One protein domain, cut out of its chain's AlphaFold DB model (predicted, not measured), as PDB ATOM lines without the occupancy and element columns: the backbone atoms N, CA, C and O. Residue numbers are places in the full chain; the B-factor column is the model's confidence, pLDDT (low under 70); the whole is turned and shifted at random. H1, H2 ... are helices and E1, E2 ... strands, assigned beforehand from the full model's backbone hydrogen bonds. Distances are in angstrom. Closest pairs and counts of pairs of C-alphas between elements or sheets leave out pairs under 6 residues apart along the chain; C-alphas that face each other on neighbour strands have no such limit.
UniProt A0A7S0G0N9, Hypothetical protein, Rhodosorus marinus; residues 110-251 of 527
ATOM      1  N   ARG A 110     -10.324  45.405 -12.779       88.44
ATOM      2  CA  ARG A 110     -11.140  44.261 -13.222       88.44
ATOM      3  C   ARG A 110     -10.950  43.958 -14.704       88.44
ATOM      4  O   ARG A 110     -10.978  42.795 -15.104       88.44
ATOM      5  N   GLU A 111     -10.789  44.985 -15.532       87.81
ATOM      6  CA  GLU A 111     -10.521  44.790 -16.960       87.81
ATOM      7  C   GLU A 111      -9.130  44.205 -17.181       87.81
ATOM      8  O   GLU A 111      -8.979  43.248 -17.943       87.81
ATOM      9  N   HIS A 112      -8.141  44.705 -16.441       89.25
ATOM     10  CA  HIS A 112      -6.788  44.178 -16.492       89.25
ATOM     11  C   HIS A 112      -6.708  42.729 -15.988       89.25
ATOM     12  O   HIS A 112      -6.089  41.896 -16.642       89.25
ATOM     13  N   GLU A 113      -7.405  42.376 -14.903       92.69
ATOM     14  CA  GLU A 113      -7.508  40.997 -14.398       92.69
ATOM     15  C   GLU A 113      -8.076  40.042 -15.456       92.69
ATOM     16  O   GLU A 113      -7.521  38.964 -15.691       92.69
ATOM     17  N   LYS A 114      -9.161  40.442 -16.140       91.19
ATOM     18  CA  LYS A 114      -9.760  39.657 -17.233       91.19
ATOM     19  C   LYS A 114      -8.779  39.473 -18.385       91.19
ATOM     20  O   LYS A 114      -8.654  38.369 -18.915       91.19
ATOM     21  N   PHE A 115      -8.099  40.546 -18.778       88.75
ATOM     22  CA  PHE A 115      -7.139  40.522 -19.870       88.75
ATOM     23  C   PHE A 115      -5.922  39.644 -19.543       88.75
ATOM     24  O   PHE A 115      -5.629  38.713 -20.295       88.75
ATOM     25  N   ILE A 116      -5.278  39.852 -18.391       91.12
ATOM     26  CA  ILE A 116      -4.136  39.044 -17.950       91.12
ATOM     27  C   ILE A 116      -4.536  37.586 -17.761       91.12
ATOM     28  O   ILE A 116      -3.802  36.703 -18.187       91.12
ATOM     29  N   THR A 117      -5.711  37.293 -17.206       92.94
ATOM     30  CA  THR A 117      -6.189  35.906 -17.098       92.94
ATOM     31  C   THR A 117      -6.259  35.225 -18.468       92.94
ATOM     32  O   THR A 117      -5.778  34.101 -18.633       92.94
ATOM     33  N   ARG A 118      -6.805  35.907 -19.483       90.56
ATOM     34  CA  ARG A 118      -6.848  35.382 -20.858       90.56
ATOM     35  C   ARG A 118      -5.445  35.189 -21.428       90.56
ATOM     36  O   ARG A 118      -5.162  34.124 -21.964       90.56
ATOM     37  N   LEU A 119      -4.557  36.170 -21.261       87.69
ATOM     38  CA  LEU A 119      -3.163  36.060 -21.692       87.69
ATOM     39  C   LEU A 119      -2.490  34.839 -21.046       87.69
ATOM     40  O   LEU A 119      -2.001  33.950 -21.738       87.69
ATOM     41  N   MET A 120      -2.516  34.751 -19.719       90.19
ATOM     42  CA  MET A 120      -1.785  33.741 -18.957       90.19
ATOM     43  C   MET A 120      -2.305  32.322 -19.197       90.19
ATOM     44  O   MET A 120      -1.498  31.401 -19.281       90.19
ATOM     45  N   THR A 121      -3.614  32.138 -19.387       89.44
ATOM     46  CA  THR A 121      -4.208  30.828 -19.727       89.44
ATOM     47  C   THR A 121      -3.830  30.345 -21.133       89.44
ATOM     48  O   THR A 121      -3.719  29.136 -21.354       89.44
ATOM     49  N   VAL A 122      -3.577  31.264 -22.077       87.06
ATOM     50  CA  VAL A 122      -3.012  30.944 -23.401       87.06
ATOM     51  C   VAL A 122      -1.534  30.572 -23.284       87.06
ATOM     52  O   VAL A 122      -1.087  29.601 -23.896       87.06
ATOM     53  N   MET A 123      -0.770  31.326 -22.489       84.00
ATOM     54  CA  MET A 123       0.665  31.081 -22.312       84.00
ATOM     55  C   MET A 123       0.962  29.802 -21.530       84.00
ATOM     56  O   MET A 123       2.010  29.180 -21.738       84.00
ATOM     57  N   ASP A 124       0.070  29.438 -20.611       88.12
ATOM     58  CA  ASP A 124       0.252  28.342 -19.678       88.12
ATOM     59  C   ASP A 124      -1.087  27.742 -19.234       88.12
ATOM     60  O   ASP A 124      -1.849  28.328 -18.466       88.12
ATOM     61  N   LYS A 125      -1.353  26.511 -19.682       87.44
ATOM     62  CA  LYS A 125      -2.601  25.797 -19.382       87.44
ATOM     63  C   LYS A 125      -2.746  25.422 -17.904       87.44
ATOM     64  O   LYS A 125      -3.844  25.033 -17.492       87.44
ATOM     65  N   GLU A 126      -1.673  25.479 -17.112       90.06
ATOM     66  CA  GLU A 126      -1.756  25.248 -15.669       90.06
ATOM     67  C   GLU A 126      -2.306  26.459 -14.923       90.06
ATOM     68  O   GLU A 126      -2.835  26.285 -13.830       90.06
ATOM     69  N   ILE A 127      -2.227  27.661 -15.491       91.50
ATOM     70  CA  ILE A 127      -2.796  28.857 -14.876       91.50
ATOM     71  C   ILE A 127      -4.311  28.849 -15.096       91.50
ATOM     72  O   ILE A 127      -4.797  28.576 -16.191       91.50
ATOM     73  N   SER A 128      -5.067  29.101 -14.030       92.19
ATOM     74  CA  SER A 128      -6.534  29.139 -14.064       92.19
ATOM     75  C   SER A 128      -7.070  30.558 -14.206       92.19
ATOM     76  O   SER A 128      -7.906  30.812 -15.068       92.19
ATOM     77  N   HIS A 129      -6.590  31.465 -13.362       93.44
ATOM     78  CA  HIS A 129      -6.973  32.866 -13.334       93.44
ATOM     79  C   HIS A 129      -5.890  33.695 -12.653       93.44
ATOM     80  O   HIS A 129      -5.048  33.149 -11.933       93.44
ATOM     81  N   CYS A 130      -5.933  35.002 -12.893       94.75
ATOM     82  CA  CYS A 130      -5.100  35.989 -12.234       94.75
ATOM     83  C   CYS A 130      -5.962  37.124 -11.681       94.75
ATOM     84  O   CYS A 130      -6.884  37.592 -12.352       94.75
ATOM     85  N   ASN A 131      -5.654  37.575 -10.473       94.81
ATOM     86  CA  ASN A 131      -6.369  38.635  -9.780       94.81
ATOM     87  C   ASN A 131      -5.412  39.537  -9.001       94.81
ATOM     88  O   ASN A 131      -4.302  39.136  -8.642       94.81
ATOM     89  N   TYR A 132      -5.859  40.759  -8.725       93.88
ATOM     90  CA  TYR A 132      -5.179  41.614  -7.770       93.88
ATOM     91  C   TYR A 132      -5.596  41.293  -6.337       93.88
ATOM     92  O   TYR A 132      -6.773  41.037  -6.057       93.88
ATOM     93  N   THR A 133      -4.644  41.385  -5.413       90.88
ATOM     94  CA  THR A 133      -4.945  41.454  -3.981       90.88
ATOM     95  C   THR A 133      -5.722  42.730  -3.651       90.88
ATOM     96  O   THR A 133      -5.653  43.737  -4.356       90.88
ATOM     97  N   ARG A 134      -6.496  42.693  -2.562       81.81
ATOM     98  CA  ARG A 134      -7.303  43.828  -2.077       81.81
ATOM     99  C   ARG A 134      -6.729  44.427  -0.784       81.81
ATOM    100  O   ARG A 134      -7.483  44.735   0.129       81.81
ATOM    101  N   GLY A 135      -5.401  44.541  -0.704       76.12
ATOM    102  CA  GLY A 135      -4.669  45.102   0.440       76.12
ATOM    103  C   GLY A 135      -3.905  46.384   0.093       76.12
ATOM    104  O   GLY A 135      -4.055  46.924  -1.002       76.12
ATOM    105  N   ASN A 136      -3.063  46.849   1.024       76.56
ATOM    106  CA  ASN A 136      -2.221  48.039   0.829       76.56
ATOM    107  C   ASN A 136      -1.219  47.861  -0.320       76.56
ATOM    108  O   ASN A 136      -1.020  48.775  -1.121       76.56
ATOM    109  N   ALA A 137      -0.626  46.670  -0.427       84.44
ATOM    110  CA  ALA A 137       0.155  46.274  -1.585       84.44
ATOM    111  C   ALA A 137      -0.741  45.594  -2.629       84.44
ATOM    112  O   ALA A 137      -1.480  44.646  -2.337       84.44
ATOM    113  N   LEU A 138      -0.661  46.084  -3.865       90.25
ATOM    114  CA  LEU A 138      -1.466  45.624  -4.991       90.25
ATOM    115  C   LEU A 138      -0.694  44.568  -5.797       90.25
ATOM    116  O   LEU A 138      -0.039  44.872  -6.795       90.25
ATOM    117  N   ASN A 139      -0.760  43.314  -5.355       93.31
ATOM    118  CA  ASN A 139      -0.063  42.187  -5.967       93.31
ATOM    119  C   ASN A 139      -0.920  41.564  -7.073       93.31
ATOM    120  O   ASN A 139      -2.066  41.196  -6.826       93.31
ATOM    121  N   LEU A 140      -0.364  41.412  -8.279       95.50
ATOM    122  CA  LEU A 140      -0.990  40.642  -9.357       95.50
ATOM    123  C   LEU A 140      -0.577  39.175  -9.226       95.50
ATOM    124  O   LEU A 140       0.566  38.826  -9.530       95.50
ATOM    125  N   CYS A 141      -1.498  38.322  -8.794       95.12
ATOM    126  CA  CYS A 141      -1.232  36.913  -8.527       95.12
ATOM    127  C   CYS A 141      -2.017  36.012  -9.472       95.12
ATOM    128  O   CYS A 141      -3.114  36.361  -9.896       95.12
ATOM    129  N   CYS A 142      -1.462  34.848  -9.803       94.75
ATOM    130  CA  CYS A 142      -2.129  33.845 -10.623       94.75
ATOM    131  C   CYS A 142      -2.176  32.492  -9.913       94.75
ATOM    132  O   CYS A 142      -1.172  32.025  -9.363       94.75
ATOM    133  N   LEU A 143      -3.337  31.839  -9.986       92.50
ATOM    134  CA  LEU A 143      -3.573  30.524  -9.400       92.50
ATOM    135  C   LEU A 143      -3.239  29.403 -10.388       92.50
ATOM    136  O   LEU A 143      -3.803  29.336 -11.488       92.50
ATOM    137  N   PHE A 144      -2.411  28.457  -9.950       89.69
ATOM    138  CA  PHE A 144      -2.072  27.250 -10.700       89.69
ATOM    139  C   PHE A 144      -3.016  26.091 -10.327       89.69
ATOM    140  O   PHE A 144      -3.140  25.719  -9.161       89.69
ATOM    141  N   ARG A 145      -3.668  25.494 -11.336       82.25
ATOM    142  CA  ARG A 145      -4.701  24.440 -11.228       82.25
ATOM    143  C   ARG A 145      -4.240  23.220 -10.440       82.25
ATOM    144  O   ARG A 145      -4.992  22.661  -9.651       82.25
ATOM    145  N   LYS A 146      -3.002  22.783 -10.669       69.44
ATOM    146  CA  LYS A 146      -2.398  21.681  -9.923       69.44
ATOM    147  C   LYS A 146      -1.723  22.282  -8.691       69.44
ATOM    148  O   LYS A 146      -0.722  22.970  -8.852       69.44
ATOM    149  N   ARG A 147      -2.242  21.960  -7.494       65.88
ATOM    150  CA  ARG A 147      -1.703  22.250  -6.138       65.88
ATOM    151  C   ARG A 147      -2.301  23.439  -5.362       65.88
ATOM    152  O   ARG A 147      -1.865  23.657  -4.242       65.88
ATOM    153  N   ASN A 148      -3.289  24.170  -5.892       68.75
ATOM    154  CA  ASN A 148      -3.863  25.360  -5.229       68.75
ATOM    155  C   ASN A 148      -2.789  26.383  -4.788       68.75
ATOM    156  O   ASN A 148      -2.880  26.999  -3.731       68.75
ATOM    157  N   MET A 149      -1.724  26.506  -5.587       77.50
ATOM    158  CA  MET A 149      -0.577  27.367  -5.293       77.50
ATOM    159  C   MET A 149      -0.668  28.638  -6.125       77.50
ATOM    160  O   MET A 149      -0.981  28.584  -7.320       77.50
ATOM    161  N   MET A 150      -0.332  29.766  -5.510       89.00
ATOM    162  CA  MET A 150      -0.280  31.059  -6.174       89.00
ATOM    163  C   MET A 150       1.165  31.509  -6.367       89.00
ATOM    164  O   MET A 150       2.055  31.198  -5.575       89.00
ATOM    165  N   ARG A 151       1.392  32.242  -7.453       93.56
ATOM    166  CA  ARG A 151       2.598  33.050  -7.658       93.56
ATOM    167  C   ARG A 151       2.149  34.457  -7.983       93.56
ATOM    168  O   ARG A 151       1.121  34.621  -8.641       93.56
ATOM    169  N   CYS A 152       2.922  35.442  -7.555       95.12
ATOM    170  CA  CYS A 152       2.645  36.838  -7.843       95.12
ATOM    171  C   CYS A 152       3.760  37.419  -8.701       95.12
ATOM    172  O   CYS A 152       4.934  37.122  -8.488       95.12
ATOM    173  N   PHE A 153       3.377  38.233  -9.678       96.75
ATOM    174  CA  PHE A 153       4.322  39.103 -10.360       96.75
ATOM    175  C   PHE A 153       4.885  40.128  -9.371       96.75
ATOM    176  O   PHE A 153       4.203  40.468  -8.396       96.75
ATOM    177  N   PRO A 154       6.094  40.656  -9.621       96.44
ATOM    178  CA  PRO A 154       6.673  41.655  -8.748       96.44
ATOM    179  C   PRO A 154       5.840  42.934  -8.782       96.44
ATOM    180  O   PRO A 154       5.566  43.493  -9.845       96.44
ATOM    181  N   SER A 155       5.435  43.387  -7.602       95.62
ATOM    182  CA  SER A 155       4.741  44.658  -7.403       95.62
ATOM    183  C   SER A 155       5.715  45.789  -7.074       95.62
ATOM    184  O   SER A 155       5.339  46.950  -7.219       95.62
ATOM    185  N   LEU A 156       6.969  45.472  -6.726       97.69
ATOM    186  CA  LEU A 156       8.083  46.415  -6.630       97.69
ATOM    187  C   LEU A 156       9.214  46.015  -7.592       97.69
ATOM    188  O   LEU A 156       9.756  44.916  -7.504       97.69
ATOM    189  N   ILE A 157       9.595  46.906  -8.507       98.31
ATOM    190  CA  ILE A 157      10.607  46.627  -9.534       98.31
ATOM    191  C   ILE A 157      11.705  47.686  -9.484       98.31
ATOM    192  O   ILE A 157      11.477  48.865  -9.753       98.31
ATOM    193  N   GLY A 158      12.926  47.258  -9.182       98.25
ATOM    194  CA  GLY A 158      14.124  48.068  -9.330       98.25
ATOM    195  C   GLY A 158      14.539  48.163 -10.798       98.25
ATOM    196  O   GLY A 158      14.895  47.154 -11.409       98.25
ATOM    197  N   ILE A 159      14.506  49.367 -11.370       97.62
ATOM    198  CA  ILE A 159      14.674  49.581 -12.820       97.62
ATOM    199  C   ILE A 159      16.020  50.192 -13.209       97.62
ATOM    200  O   ILE A 159      16.389  50.191 -14.383       97.62
ATOM    201  N   GLY A 160      16.768  50.722 -12.241       94.12
ATOM    202  CA  GLY A 160      18.020  51.416 -12.512       94.12
ATOM    203  C   GLY A 160      18.640  52.067 -11.282       94.12
ATOM    204  O   GLY A 160      18.083  51.978 -10.199       94.12
ATOM    205  N   ALA A 161      19.804  52.695 -11.390       92.69
ATOM    206  CA  ALA A 161      20.717  52.602 -12.525       92.69
ATOM    207  C   ALA A 161      21.871  51.628 -12.236       92.69
ATOM    208  O   ALA A 161      22.285  51.403 -11.095       92.69
ATOM    209  N   GLN A 162      22.407  51.016 -13.294       88.62
ATOM    210  CA  GLN A 162      23.561  50.131 -13.159       88.62
ATOM    211  C   GLN A 162      24.756  50.902 -12.582       88.62
ATOM    212  O   GLN A 162      25.081  51.993 -13.045       88.62
ATOM    213  N   LYS A 163      25.441  50.282 -11.613       89.62
ATOM    214  CA  LYS A 163      26.580  50.850 -10.862       89.62
ATOM    215  C   LYS A 163      26.227  51.954  -9.858       89.62
ATOM    216  O   LYS A 163      27.136  52.588  -9.327       89.62
ATOM    217  N   SER A 164      24.947  52.087  -9.518       93.25
ATOM    218  CA  SER A 164      24.467  53.003  -8.474       93.25
ATOM    219  C   SER A 164      24.187  52.321  -7.128       93.25
ATOM    220  O   SER A 164      23.535  52.901  -6.282       93.25
ATOM    221  N   GLY A 165      24.641  51.079  -6.907       91.38
ATOM    222  CA  GLY A 165      24.449  50.385  -5.620       91.38
ATOM    223  C   GLY A 165      23.191  49.515  -5.512       91.38
ATOM    224  O   GLY A 165      22.840  49.094  -4.415       91.38
ATOM    225  N   SER A 166      22.558  49.163  -6.638       93.00
ATOM    226  CA  SER A 166      21.355  48.311  -6.670       93.00
ATOM    227  C   SER A 166      21.493  46.986  -5.913       93.00
ATOM    228  O   SER A 166      20.524  46.514  -5.340       93.00
ATOM    229  N   THR A 167      22.674  46.355  -5.933       92.06
ATOM    230  CA  THR A 167      22.890  45.058  -5.263       92.06
ATOM    231  C   THR A 167      22.879  45.202  -3.747       92.06
ATOM    232  O   THR A 167      22.252  44.392  -3.081       92.06
ATOM    233  N   VAL A 168      23.522  46.249  -3.220       91.00
ATOM    234  CA  VAL A 168      23.544  46.534  -1.778       91.00
ATOM    235  C   VAL A 168      22.128  46.829  -1.291       91.00
ATOM    236  O   VAL A 168      21.675  46.241  -0.318       91.00
ATOM    237  N   LEU A 169      21.399  47.683  -2.017       93.25
ATOM    238  CA  LEU A 169      20.021  48.000  -1.656       93.25
ATOM    239  C   LEU A 169      19.116  46.765  -1.717       93.25
ATOM    240  O   LEU A 169      18.352  46.516  -0.792       93.25
ATOM    241  N   PHE A 170      19.226  45.972  -2.785       94.00
ATOM    242  CA  PHE A 170      18.422  44.763  -2.927       94.00
ATOM    243  C   PHE A 170      18.746  43.733  -1.841       94.00
ATOM    244  O   PHE A 170      17.824  43.122  -1.323       94.00
ATOM    245  N   ALA A 171      20.012  43.579  -1.439       92.38
ATOM    246  CA  ALA A 171      20.392  42.719  -0.317       92.38
ATOM    247  C   ALA A 171      19.703  43.136   0.991       92.38
ATOM    248  O   ALA A 171      19.145  42.281   1.670       92.38
ATOM    249  N   ARG A 172      19.652  44.439   1.296       92.50
ATOM    250  CA  ARG A 172      18.934  44.951   2.479       92.50
ATOM    251  C   ARG A 172      17.430  44.714   2.409       92.50
ATOM    252  O   ARG A 172      16.817  44.363   3.407       92.50
ATOM    253  N   MET A 173      16.834  44.809   1.221       93.00
ATOM    254  CA  MET A 173      15.422  44.453   1.038       93.00
ATOM    255  C   MET A 173      15.134  42.981   1.370       93.00
ATOM    256  O   MET A 173      14.038  42.683   1.823       93.00
ATOM    257  N   MET A 174      16.087  42.065   1.163       89.94
ATOM    258  CA  MET A 174      15.874  40.630   1.418       89.94
ATOM    259  C   MET A 174      15.845  40.262   2.908       89.94
ATOM    260  O   MET A 174      15.525  39.121   3.231       89.94
ATOM    261  N   VAL A 175      16.193  41.191   3.806       91.38
ATOM    262  CA  VAL A 175      16.078  40.980   5.260       91.38
ATOM    263  C   VAL A 175      14.609  40.938   5.685       91.38
ATOM    264  O   VAL A 175      14.244  40.196   6.596       91.38
ATOM    265  N   ASP A 176      13.744  41.692   5.003       92.06
ATOM    266  CA  ASP A 176      12.312  41.701   5.280       92.06
ATOM    267  C   ASP A 176      11.643  40.454   4.686       92.06
ATOM    268  O   ASP A 176      11.515  40.307   3.469       92.06
ATOM    269  N   SER A 177      11.153  39.564   5.552       91.12
ATOM    270  CA  SER A 177      10.492  38.308   5.168       91.12
ATOM    271  C   SER A 177       9.176  38.494   4.398       91.12
ATOM    272  O   SER A 177       8.639  37.527   3.848       91.12
ATOM    273  N   ARG A 178       8.658  39.726   4.335       93.38
ATOM    274  CA  ARG A 178       7.498  40.116   3.522       93.38
ATOM    275  C   ARG A 178       7.886  40.447   2.081       93.38
ATOM    276  O   ARG A 178       7.000  40.606   1.248       93.38
ATOM    277  N   ILE A 179       9.175  40.559   1.757       93.75
ATOM    278  CA  ILE A 179       9.655  40.775   0.390       93.75
ATOM    279  C   ILE A 179      10.110  39.438  -0.198       93.75
ATOM    280  O   ILE A 179      11.161  38.900   0.132       93.75
ATOM    281  N   TYR A 180       9.315  38.917  -1.125       93.12
ATOM    282  CA  TYR A 180       9.607  37.707  -1.881       93.12
ATOM    283  C   TYR A 180      10.354  38.048  -3.164       93.12
ATOM    284  O   TYR A 180      10.018  38.984  -3.883       93.12
ATOM    285  N   GLN A 181      11.344  37.247  -3.502       91.69
ATOM    286  CA  GLN A 181      12.243  37.476  -4.618       91.69
ATOM    287  C   GLN A 181      12.136  36.373  -5.669       91.69
ATOM    288  O   GLN A 181      11.617  35.278  -5.422       91.69
ATOM    289  N   GLY A 182      12.617  36.681  -6.870       92.44
ATOM    290  CA  GLY A 182      12.778  35.687  -7.924       92.44
ATOM    291  C   GLY A 182      14.050  34.854  -7.764       92.44
ATOM    292  O   GLY A 182      14.954  35.202  -7.000       92.44
ATOM    293  N   ASP A 183      14.136  33.785  -8.555       92.56
ATOM    294  CA  ASP A 183      15.280  32.866  -8.647       92.56
ATOM    295  C   ASP A 183      16.587  33.529  -9.118       92.56
ATOM    296  O   ASP A 183      17.672  32.956  -9.001       92.56
ATOM    297  N   LYS A 184      16.492  34.755  -9.637       91.31
ATOM    298  CA  LYS A 184      17.606  35.581 -10.094       91.31
ATOM    299  C   LYS A 184      17.490  36.982  -9.524       91.31
ATOM    300  O   LYS A 184      16.403  37.552  -9.450       91.31
ATOM    301  N   LYS A 185      18.647  37.578  -9.233       91.56
ATOM    302  CA  LYS A 185      18.742  38.999  -8.884       91.56
ATOM    303  C   LYS A 185      18.296  39.879 -10.066       91.56
ATOM    304  O   LYS A 185      17.550  40.829  -9.858       91.56
ATOM    305  N   GLU A 186      18.736  39.566 -11.293       93.75
ATOM    306  CA  GLU A 186      18.416  40.320 -12.527       93.75
ATOM    307  C   GLU A 186      17.708  39.412 -13.546       93.75
ATOM    308  O   GLU A 186      18.308  38.488 -14.107       93.75
ATOM    309  N   HIS A 187      16.420  39.660 -13.795       93.44
ATOM    310  CA  HIS A 187      15.609  38.839 -14.700       93.44
ATOM    311  C   HIS A 187      15.826  39.190 -16.166       93.44
ATOM    312  O   HIS A 187      15.721  38.307 -17.024       93.44
ATOM    313  N   HIS A 188      16.131  40.456 -16.458       91.25
ATOM    314  CA  HIS A 188      16.238  40.978 -17.819       91.25
ATOM    315  C   HIS A 188      15.051  40.617 -18.730       91.25
ATOM    316  O   HIS A 188      15.204  40.283 -19.907       91.25
ATOM    317  N   PHE A 189      13.850  40.593 -18.153       92.44
ATOM    318  CA  PHE A 189      12.656  40.144 -18.854       92.44
ATOM    319  C   PHE A 189      12.134  41.201 -19.836       92.44
ATOM    320  O   PHE A 189      11.744  40.871 -20.953       92.44
ATOM    321  N   PHE A 190      12.150  42.474 -19.434       89.06
ATOM    322  CA  PHE A 190      11.572  43.560 -20.227       89.06
ATOM    323  C   PHE A 190      12.538  44.158 -21.268       89.06
ATOM    324  O   PHE A 190      12.081  44.731 -22.257       89.06
ATOM    325  N   ASP A 191      13.854  44.021 -21.086       79.12
ATOM    326  CA  ASP A 191      14.896  44.632 -21.928       79.12
ATOM    327  C   ASP A 191      15.420  43.734 -23.062       79.12
ATOM    328  O   ASP A 191      16.005  44.264 -24.009       79.12
ATOM    329  N   PHE A 192      15.178  42.416 -23.029       76.31
ATOM    330  CA  PHE A 192      15.548  41.510 -24.122       76.31
ATOM    331  C   PHE A 192      14.349  40.831 -24.789       76.31
ATOM    332  O   PHE A 192      13.469  40.267 -24.141       76.31
ATOM    333  N   ASP A 193      14.347  40.855 -26.123       70.38
ATOM    334  CA  ASP A 193      13.278  40.288 -26.951       70.38
ATOM    335  C   ASP A 193      13.139  38.777 -26.801       70.38
ATOM    336  O   ASP A 193      12.022  38.266 -26.794       70.38
ATOM    337  N   ASP A 194      14.256  38.061 -26.666       70.94
ATOM    338  CA  ASP A 194      14.240  36.613 -26.484       70.94
ATOM    339  C   ASP A 194      13.475  36.249 -25.206       70.94
ATOM    340  O   ASP A 194      12.541  35.450 -25.261       70.94
ATOM    341  N   ARG A 195      13.765  36.911 -24.080       77.38
ATOM    342  CA  ARG A 195      13.075  36.683 -22.801       77.38
ATOM    343  C   ARG A 195      11.613  37.121 -22.840       77.38
ATOM    344  O   ARG A 195      10.758  36.375 -22.362       77.38
ATOM    345  N   TRP A 196      11.319  38.268 -23.455       79.00
ATOM    346  CA  TRP A 196       9.949  38.762 -23.622       79.00
ATOM    347  C   TRP A 196       9.069  37.768 -24.389       79.00
ATOM    348  O   TRP A 196       7.961  37.456 -23.954       79.00
ATOM    349  N   VAL A 197       9.576  37.216 -25.497       68.31
ATOM    350  CA  VAL A 197       8.822  36.293 -26.362       68.31
ATOM    351  C   VAL A 197       8.556  34.942 -25.687       68.31
ATOM    352  O   VAL A 197       7.489  34.358 -25.896       68.31
ATOM    353  N   TYR A 198       9.478  34.451 -24.850       66.81
ATOM    354  CA  TYR A 198       9.266  33.216 -24.079       66.81
ATOM    355  C   TYR A 198       8.130  33.331 -23.049       66.81
ATOM    356  O   TYR A 198       7.474  32.326 -22.743       66.81
ATOM    357  N   GLY A 199       7.829  34.558 -22.614       77.94
ATOM    358  CA  GLY A 199       6.500  34.934 -22.160       77.94
ATOM    359  C   GLY A 199       6.321  35.194 -20.670       77.94
ATOM    360  O   GLY A 199       7.066  34.696 -19.826       77.94
ATOM    361  N   ALA A 200       5.261  35.939 -20.346       87.06
ATOM    362  CA  ALA A 200       4.927  36.361 -18.986       87.06
ATOM    363  C   ALA A 200       4.742  35.191 -18.000       87.06
ATOM    364  O   ALA A 200       5.038  35.340 -16.817       87.06
ATOM    365  N   SER A 201       4.326  34.005 -18.460       89.69
ATOM    366  CA  SER A 201       4.238  32.816 -17.597       89.69
ATOM    367  C   SER A 201       5.596  32.301 -17.127       89.69
ATOM    368  O   SER A 201       5.702  31.838 -15.993       89.69
ATOM    369  N   MET A 202       6.649  32.411 -17.943       88.50
ATOM    370  CA  MET A 202       8.003  32.053 -17.514       88.50
ATOM    371  C   MET A 202       8.552  33.059 -16.513       88.50
ATOM    372  O   MET A 202       9.143  32.652 -15.518       88.50
ATOM    373  N   TYR A 203       8.292  34.347 -16.740       93.50
ATOM    374  CA  TYR A 203       8.630  35.392 -15.781       93.50
ATOM    375  C   TYR A 203       7.899  35.193 -14.449       93.50
ATOM    376  O   TYR A 203       8.524  35.205 -13.405       93.50
ATOM    377  N   LEU A 204       6.602  34.878 -14.455       94.38
ATOM    378  CA  LEU A 204       5.873  34.557 -13.225       94.38
ATOM    379  C   LEU A 204       6.450  33.336 -12.486       94.38
ATOM    380  O   LEU A 204       6.459  33.284 -11.257       94.38
ATOM    381  N   ARG A 205       6.910  32.320 -13.226       91.94
ATOM    382  CA  ARG A 205       7.455  31.077 -12.658       91.94
ATOM    383  C   ARG A 205       8.841  31.240 -12.029       91.94
ATOM    384  O   ARG A 205       9.229  30.337 -11.290       91.94
ATOM    385  N   SER A 206       9.554  32.343 -12.263       93.25
ATOM    386  CA  SER A 206      10.812  32.612 -11.553       93.25
ATOM    387  C   SER A 206      10.592  33.069 -10.108       93.25
ATOM    388  O   SER A 206      11.525  33.005  -9.316       93.25
ATOM    389  N   PHE A 207       9.374  33.471  -9.730       93.62
ATOM    390  CA  PHE A 207       9.036  33.886  -8.364       93.62
ATOM    391  C   PHE A 207       8.504  32.731  -7.531       93.62
ATOM    392  O   PHE A 207       7.730  31.914  -8.031       93.62
ATOM    393  N   SER A 208       8.885  32.678  -6.257       88.19
ATOM    394  CA  SER A 208       8.467  31.638  -5.314       88.19
ATOM    395  C   SER A 208       6.948  31.472  -5.235       88.19
ATOM    396  O   SER A 208       6.170  32.401  -5.451       88.19
ATOM    397  N   GLN A 209       6.515  30.249  -4.929       88.38
ATOM    398  CA  GLN A 209       5.108  29.991  -4.636       88.38
ATOM    399  C   GLN A 209       4.788  30.502  -3.241       88.38
ATOM    400  O   GLN A 209       5.550  30.255  -2.310       88.38
ATOM    401  N   LEU A 210       3.656  31.185  -3.118       84.62
ATOM    402  CA  LEU A 210       3.245  31.837  -1.884       84.62
ATOM    403  C   LEU A 210       1.949  31.214  -1.365       84.62
ATOM    404  O   LEU A 210       1.035  30.895  -2.135       84.62
ATOM    405  N   GLY A 211       1.885  31.049  -0.045       83.38
ATOM    406  CA  GLY A 211       0.644  30.771   0.664       83.38
ATOM    407  C   GLY A 211      -0.270  31.996   0.686       83.38
ATOM    408  O   GLY A 211       0.155  33.120   0.421       83.38
ATOM    409  N   GLN A 212      -1.542  31.791   1.027       78.56
ATOM    410  CA  GLN A 212      -2.531  32.869   1.020       78.56
ATOM    411  C   GLN A 212      -2.151  34.019   1.963       78.56
ATOM    412  O   GLN A 212      -2.222  35.170   1.553       78.56
ATOM    413  N   GLN A 213      -1.690  33.724   3.182       82.06
ATOM    414  CA  GLN A 213      -1.286  34.747   4.153       82.06
ATOM    415  C   GLN A 213      -0.106  35.597   3.651       82.06
ATOM    416  O   GLN A 213      -0.186  36.821   3.637       82.06
ATOM    417  N   GLN A 214       0.930  34.943   3.117       86.69
ATOM    418  CA  GLN A 214       2.107  35.599   2.534       86.69
ATOM    419  C   GLN A 214       1.735  36.615   1.443       86.69
ATOM    420  O   GLN A 214       2.323  37.684   1.341       86.69
ATOM    421  N   ILE A 215       0.708  36.319   0.644       85.19
ATOM    422  CA  ILE A 215       0.258  37.186  -0.454       85.19
ATOM    423  C   ILE A 215      -0.394  38.484   0.035       85.19
ATOM    424  O   ILE A 215      -0.316  39.498  -0.662       85.19
ATOM    425  N   TYR A 216      -1.054  38.455   1.195       85.62
ATOM    426  CA  TYR A 216      -1.702  39.636   1.771       85.62
ATOM    427  C   TYR A 216      -0.753  40.472   2.632       85.62
ATOM    428  O   TYR A 216      -0.950  41.681   2.740       85.62
ATOM    429  N   GLU A 217       0.265  39.846   3.223       88.88
ATOM    430  CA  GLU A 217       1.216  40.499   4.131       88.88
ATOM    431  C   GLU A 217       2.500  40.976   3.437       88.88
ATOM    432  O   GLU A 217       3.218  41.808   3.991       88.88
ATOM    433  N   GLY A 218       2.790  40.464   2.238       92.38
ATOM    434  CA  GLY A 218       4.035  40.723   1.527       92.38
ATOM    435  C   GLY A 218       3.878  41.058   0.049       92.38
ATOM    436  O   GLY A 218       2.776  41.221  -0.474       92.38
ATOM    437  N   ILE A 219       5.012  41.185  -0.632       94.69
ATOM    438  CA  ILE A 219       5.125  41.562  -2.043       94.69
ATOM    439  C   ILE A 219       6.183  40.728  -2.742       94.69
ATOM    440  O   ILE A 219       7.169  40.334  -2.131       94.69
ATOM    441  N   ALA A 220       6.026  40.520  -4.046       95.19
ATOM    442  CA  ALA A 220       7.138  40.075  -4.873       95.19
ATOM    443  C   ALA A 220       7.951  41.288  -5.365       95.19
ATOM    444  O   ALA A 220       7.376  42.321  -5.722       95.19
ATOM    445  N   ALA A 221       9.275  41.157  -5.424       96.25
ATOM    446  CA  ALA A 221      10.180  42.187  -5.906       96.25
ATOM    447  C   ALA A 221      11.302  41.625  -6.791       96.25
ATOM    448  O   ALA A 221      11.778  40.504  -6.610       96.25
ATOM    449  N   GLU A 222      11.758  42.434  -7.745       96.38
ATOM    450  CA  GLU A 222      12.975  42.163  -8.518       96.38
ATOM    451  C   GLU A 222      13.779  43.444  -8.760       96.38
ATOM    452  O   GLU A 222      13.253  44.546  -8.595       96.38
ATOM    453  N   TYR A 223      15.044  43.324  -9.174       97.44
ATOM    454  CA  TYR A 223      15.863  44.489  -9.501       97.44
ATOM    455  C   TYR A 223      16.793  44.232 -10.689       97.44
ATOM    456  O   TYR A 223      17.934  43.788 -10.524       97.44
ATOM    457  N   THR A 224      16.369  44.680 -11.872       96.25
ATOM    458  CA  THR A 224      17.173  44.680 -13.100       96.25
ATOM    459  C   THR A 224      17.556  46.119 -13.505       96.25
ATOM    460  O   THR A 224      16.743  46.848 -14.075       96.25
ATOM    461  N   PRO A 225      18.808  46.561 -13.260       94.31
ATOM    462  CA  PRO A 225      19.200  47.966 -13.422       94.31
ATOM    463  C   PRO A 225      19.227  48.504 -14.862       94.31
ATOM    464  O   PRO A 225      19.461  49.696 -15.061       94.31
ATOM    465  N   SER A 226      19.095  47.639 -15.869       87.06
ATOM    466  CA  SER A 226      19.077  48.015 -17.287       87.06
ATOM    467  C   SER A 226      17.687  48.374 -17.809       87.06
ATOM    468  O   SER A 226      17.612  48.957 -18.889       87.06
ATOM    469  N   TYR A 227      16.605  48.081 -17.075       92.94
ATOM    470  CA  TYR A 227      15.236  48.353 -17.532       92.94
ATOM    471  C   TYR A 227      14.973  49.828 -17.828       92.94
ATOM    472  O   TYR A 227      14.166  50.133 -18.699       92.94
ATOM    473  N   ILE A 228      15.671  50.744 -17.157       87.00
ATOM    474  CA  ILE A 228      15.526  52.181 -17.392       87.00
ATOM    475  C   ILE A 228      16.014  52.640 -18.782       87.00
ATOM    476  O   ILE A 228      15.628  53.706 -19.247       87.00
ATOM    477  N   LEU A 229      16.844  51.858 -19.484       77.31
ATOM    478  CA  LEU A 229      17.488  52.329 -20.718       77.31
ATOM    479  C   LEU A 229      16.646  52.143 -21.985       77.31
ATOM    480  O   LEU A 229      16.534  53.098 -22.759       77.31
ATOM    481  N   PRO A 230      16.114  50.940 -22.287       72.62
ATOM    482  CA  PRO A 230      15.375  50.751 -23.519       72.62
ATOM    483  C   PRO A 230      13.921  51.181 -23.319       72.62
ATOM    484  O   PRO A 230      13.211  50.639 -22.476       72.62
ATOM    485  N   ARG A 231      13.433  52.086 -24.176       72.00
ATOM    486  CA  ARG A 231      12.026  52.540 -24.163       72.00
ATOM    487  C   ARG A 231      11.023  51.384 -24.163       72.00
ATOM    488  O   ARG A 231       9.987  51.446 -23.505       72.00
ATOM    489  N   MET A 232      11.350  50.300 -24.874       76.62
ATOM    490  CA  MET A 232      10.514  49.100 -24.910       76.62
ATOM    491  C   MET A 232      10.295  48.478 -23.527       76.62
ATOM    492  O   MET A 232       9.210  47.958 -23.298       76.62
ATOM    493  N   ALA A 233      11.258  48.542 -22.602       84.12
ATOM    494  CA  ALA A 233      11.108  47.907 -21.298       84.12
ATOM    495  C   ALA A 233      10.027  48.604 -20.471       84.12
ATOM    496  O   ALA A 233       9.180  47.923 -19.902       84.12
ATOM    497  N   MET A 234       9.991  49.941 -20.485       86.50
ATOM    498  CA  MET A 234       8.935  50.712 -19.817       86.50
ATOM    499  C   MET A 234       7.560  50.416 -20.410       86.50
ATOM    500  O   MET A 234       6.628  50.130 -19.664       86.50
ATOM    501  N   ARG A 235       7.442  50.380 -21.744       84.00
ATOM    502  CA  ARG A 235       6.191  50.004 -22.421       84.00
ATOM    503  C   ARG A 235       5.727  48.598 -22.045       84.00
ATOM    504  O   ARG A 235       4.587  48.403 -21.640       84.00
ATOM    505  N   ARG A 236       6.616  47.611 -22.157       88.38
ATOM    506  CA  ARG A 236       6.322  46.206 -21.844       88.38
ATOM    507  C   ARG A 236       5.906  46.028 -20.389       88.38
ATOM    508  O   ARG A 236       4.941  45.324 -20.100       88.38
ATOM    509  N   MET A 237       6.613  46.699 -19.483       92.62
ATOM    510  CA  MET A 237       6.304  46.697 -18.059       92.62
ATOM    511  C   MET A 237       4.970  47.378 -17.778       92.62
ATOM    512  O   MET A 237       4.188  46.842 -17.006       92.62
ATOM    513  N   ARG A 238       4.655  48.500 -18.436       89.25
ATOM    514  CA  ARG A 238       3.350  49.163 -18.315       89.25
ATOM    515  C   ARG A 238       2.212  48.266 -18.797       89.25
ATOM    516  O   ARG A 238       1.164  48.238 -18.162       89.25
ATOM    517  N   ASN A 239       2.427  47.514 -19.873       86.50
ATOM    518  CA  ASN A 239       1.398  46.645 -20.434       86.50
ATOM    519  C   ASN A 239       1.166  45.389 -19.588       86.50
ATOM    520  O   ASN A 239       0.038  44.929 -19.479       86.50
ATOM    521  N   LEU A 240       2.210  44.835 -18.968       91.56
ATOM    522  CA  LEU A 240       2.062  43.650 -18.122       91.56
ATOM    523  C   LEU A 240       1.715  43.992 -16.664       91.56
ATOM    524  O   LEU A 240       0.880  43.334 -16.050       91.56
ATOM    525  N   LEU A 241       2.386  44.996 -16.099       94.31
ATOM    526  CA  LEU A 241       2.393  45.348 -14.675       94.31
ATOM    527  C   LEU A 241       2.124  46.851 -14.468       94.31
ATOM    528  O   LEU A 241       2.931  47.565 -13.871       94.31
ATOM    529  N   PRO A 242       0.963  47.360 -14.908       91.88
ATOM    530  CA  PRO A 242       0.669  48.788 -14.888       91.88
ATOM    531  C   PRO A 242       0.651  49.426 -13.503       91.88
ATOM    532  O   PRO A 242       0.868  50.631 -13.381       91.88
ATOM    533  N   HIS A 243       0.385  48.628 -12.473       92.00
ATOM    534  CA  HIS A 243       0.300  49.072 -11.086       92.00
ATOM    535  C   HIS A 243       1.571  48.777 -10.274       92.00
ATOM    536  O   HIS A 243       1.579  49.017  -9.069       92.00
ATOM    537  N   ALA A 244       2.635  48.265 -10.907       95.06
ATOM    538  CA  ALA A 244       3.902  48.048 -10.221       95.06
ATOM    539  C   ALA A 244       4.516  49.376  -9.765       95.06
ATOM    540  O   ALA A 244       4.501  50.386 -10.472       95.06
ATOM    541  N   ARG A 245       5.080  49.363  -8.565       97.31
ATOM    542  CA  ARG A 245       5.902  50.431  -8.018       97.31
ATOM    543  C   ARG A 245       7.319  50.252  -8.537       97.31
ATOM    544  O   ARG A 245       7.871  49.156  -8.529       97.31
ATOM    545  N   LEU A 246       7.904  51.339  -9.003       98.38
ATOM    546  CA  LEU A 246       9.234  51.385  -9.577       98.38
ATOM    547  C   LEU A 246      10.200  52.009  -8.577       98.38
ATOM    548  O   LEU A 246       9.858  52.966  -7.879       98.38
ATOM    549  N   LEU A 247      11.409  51.466  -8.531       98.31
ATOM    550  CA  LEU A 247      12.499  51.932  -7.687       98.31
ATOM    551  C   LEU A 247      13.727  52.204  -8.553       98.31
ATOM    552  O   LEU A 247      14.166  51.353  -9.330       98.31
ATOM    553  N   MET A 248      14.306  53.389  -8.406       97.25
ATOM    554  CA  MET A 248      15.543  53.765  -9.069       97.25
ATOM    555  C   MET A 248      16.533  54.314  -8.049       97.25
ATOM    556  O   MET A 248      16.257  55.303  -7.378       97.25
ATOM    557  N   VAL A 249      17.710  53.698  -7.972       96.75
ATOM    558  CA  VAL A 249      18.838  54.243  -7.219       96.75
ATOM    559  C   VAL A 249      19.722  55.048  -8.159       96.75
ATOM    560  O   VAL A 249      20.195  54.534  -9.181       96.75
ATOM    561  N   VAL A 250      19.961  56.302  -7.804       96.25
ATOM    562  CA  VAL A 250      20.922  57.194  -8.455       96.25
ATOM    563  C   VAL A 250      22.175  57.313  -7.598       96.25
ATOM    564  O   VAL A 250      22.142  57.115  -6.396       96.25
ATOM    565  N   ARG A 251      23.298  57.605  -8.234       95.19
ATOM    566  CA  ARG A 251      24.593  57.911  -7.609       95.19
ATOM    567  C   ARG A 251      25.169  59.098  -8.361       95.19
ATOM    568  O   ARG A 251      24.790  59.253  -9.528       95.19
TER     569      ARG A 251
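What this domain is: This is residues 110 to 251 of the 527 residues of the protein "Hypothetical protein" of Rhodosorus marinus (UniProt A0A7S0G0N9). Two sheets sit end to end along the longest axis: a strongly twisted sheet of four parallel strands, E5, E6, E4 and E7, and a small antiparallel one, E1, E2 and E3, with the longest helix, H1, covering one of its faces. H2 packs on the four-stranded sheet, and H4 packs on H1. The printed part has 142 residues, with six named helices and seven named strands in the order H1 E1 E2 E3 E4 H2 E5 H3 H4 H5 E6 H6 E7, a mixed class. It is compact, with a radius of gyration of the C-alphas of 14.5 A and spans of 43, 32 and 24 A.

Where its parts are: The parallel sheet holds E5 (residues 179 to 181), E6 (219 to 223, 13.4 A), E4 (156 to 160, 12.6 A) and E7 (245 to 250, 16.5 A), which ends at C-alpha 250 (20.922, 57.194, -8.455). The other sheet holds E1 (127 to 132, 14.8 A), E2 (140 to 144, 13.5 A) and E3 (149 to 152). H1 (110 to 123, 19.9 A) begins at C-alpha 110 (-11.140, 44.261, -13.222). The other helices are H2 (166 to 173), H3 (193 to 198), H4 (200 to 205), H5 (212 to 217) and H6 (231 to 240, 14.7 A).

How they stand to each other: In the parallel sheet, E5 and E7 are edge strands; N 180 and O 219 are 2.8 A apart, N 158 and O 222 2.8 A, and N 159 and O 247 2.9 A, each within hydrogen-bond range. E4, H2, E5 and E6, H6, E7 are split strand-helix-strand units, parallel strands with another strand between them, both with right-handed crossovers; E5, H3 H4 H5, E6 is a strand-helix-strand unit of neighbour strands. H2 is on this sheet at a height of 7.2 A; its closest C-alphas to E6 are those of Phe 170 and Tyr 223, 7.1 A apart. The closest C-alphas of E3 and E6 are those of Cys 152 and Ala 220, 6.3 A apart. E1 E2 E3 is a meander, each strand the antiparallel neighbour of the one before, with hairpins E1 and E2, and E2 and E3; N 128 and O 143 are 2.8 A apart, and N 142 and O 151 2.8 A. H1 is on this sheet, over E1, along the strands at 24 degrees on the local plane; Thr 117 and His 129 have the closest C-alphas, 4.9 A apart. H4 and H5 only graze it, with residues 201 to 205 and 212 to 215. With residues 120 to 123 alone, H1 touches H4, about perpendicular at 79 degrees, the C-alphas of Met 123 and Ser 201 being closest at 6.2 A. H6 is close to H1 but not clearly touching, at 7.7 A between the C-alphas of Leu 240 and Ile 116. H3 and H4 meet only through their link. Every O i to N i+4 pair is within hydrogen-bond range in H1, H2, H3, H4 and H6, and 1 of 2 in H5.

The domain as a whole: The C-alphas of Lys 146 and Arg 251, the two farthest apart, are 45.2 A apart. The printed part has no cut, and the link from E5 to H3, 11 residues, is long. The mean pLDDT of the printed part is 89.1; residues 146 to 148 and 197 to 198 are under 70.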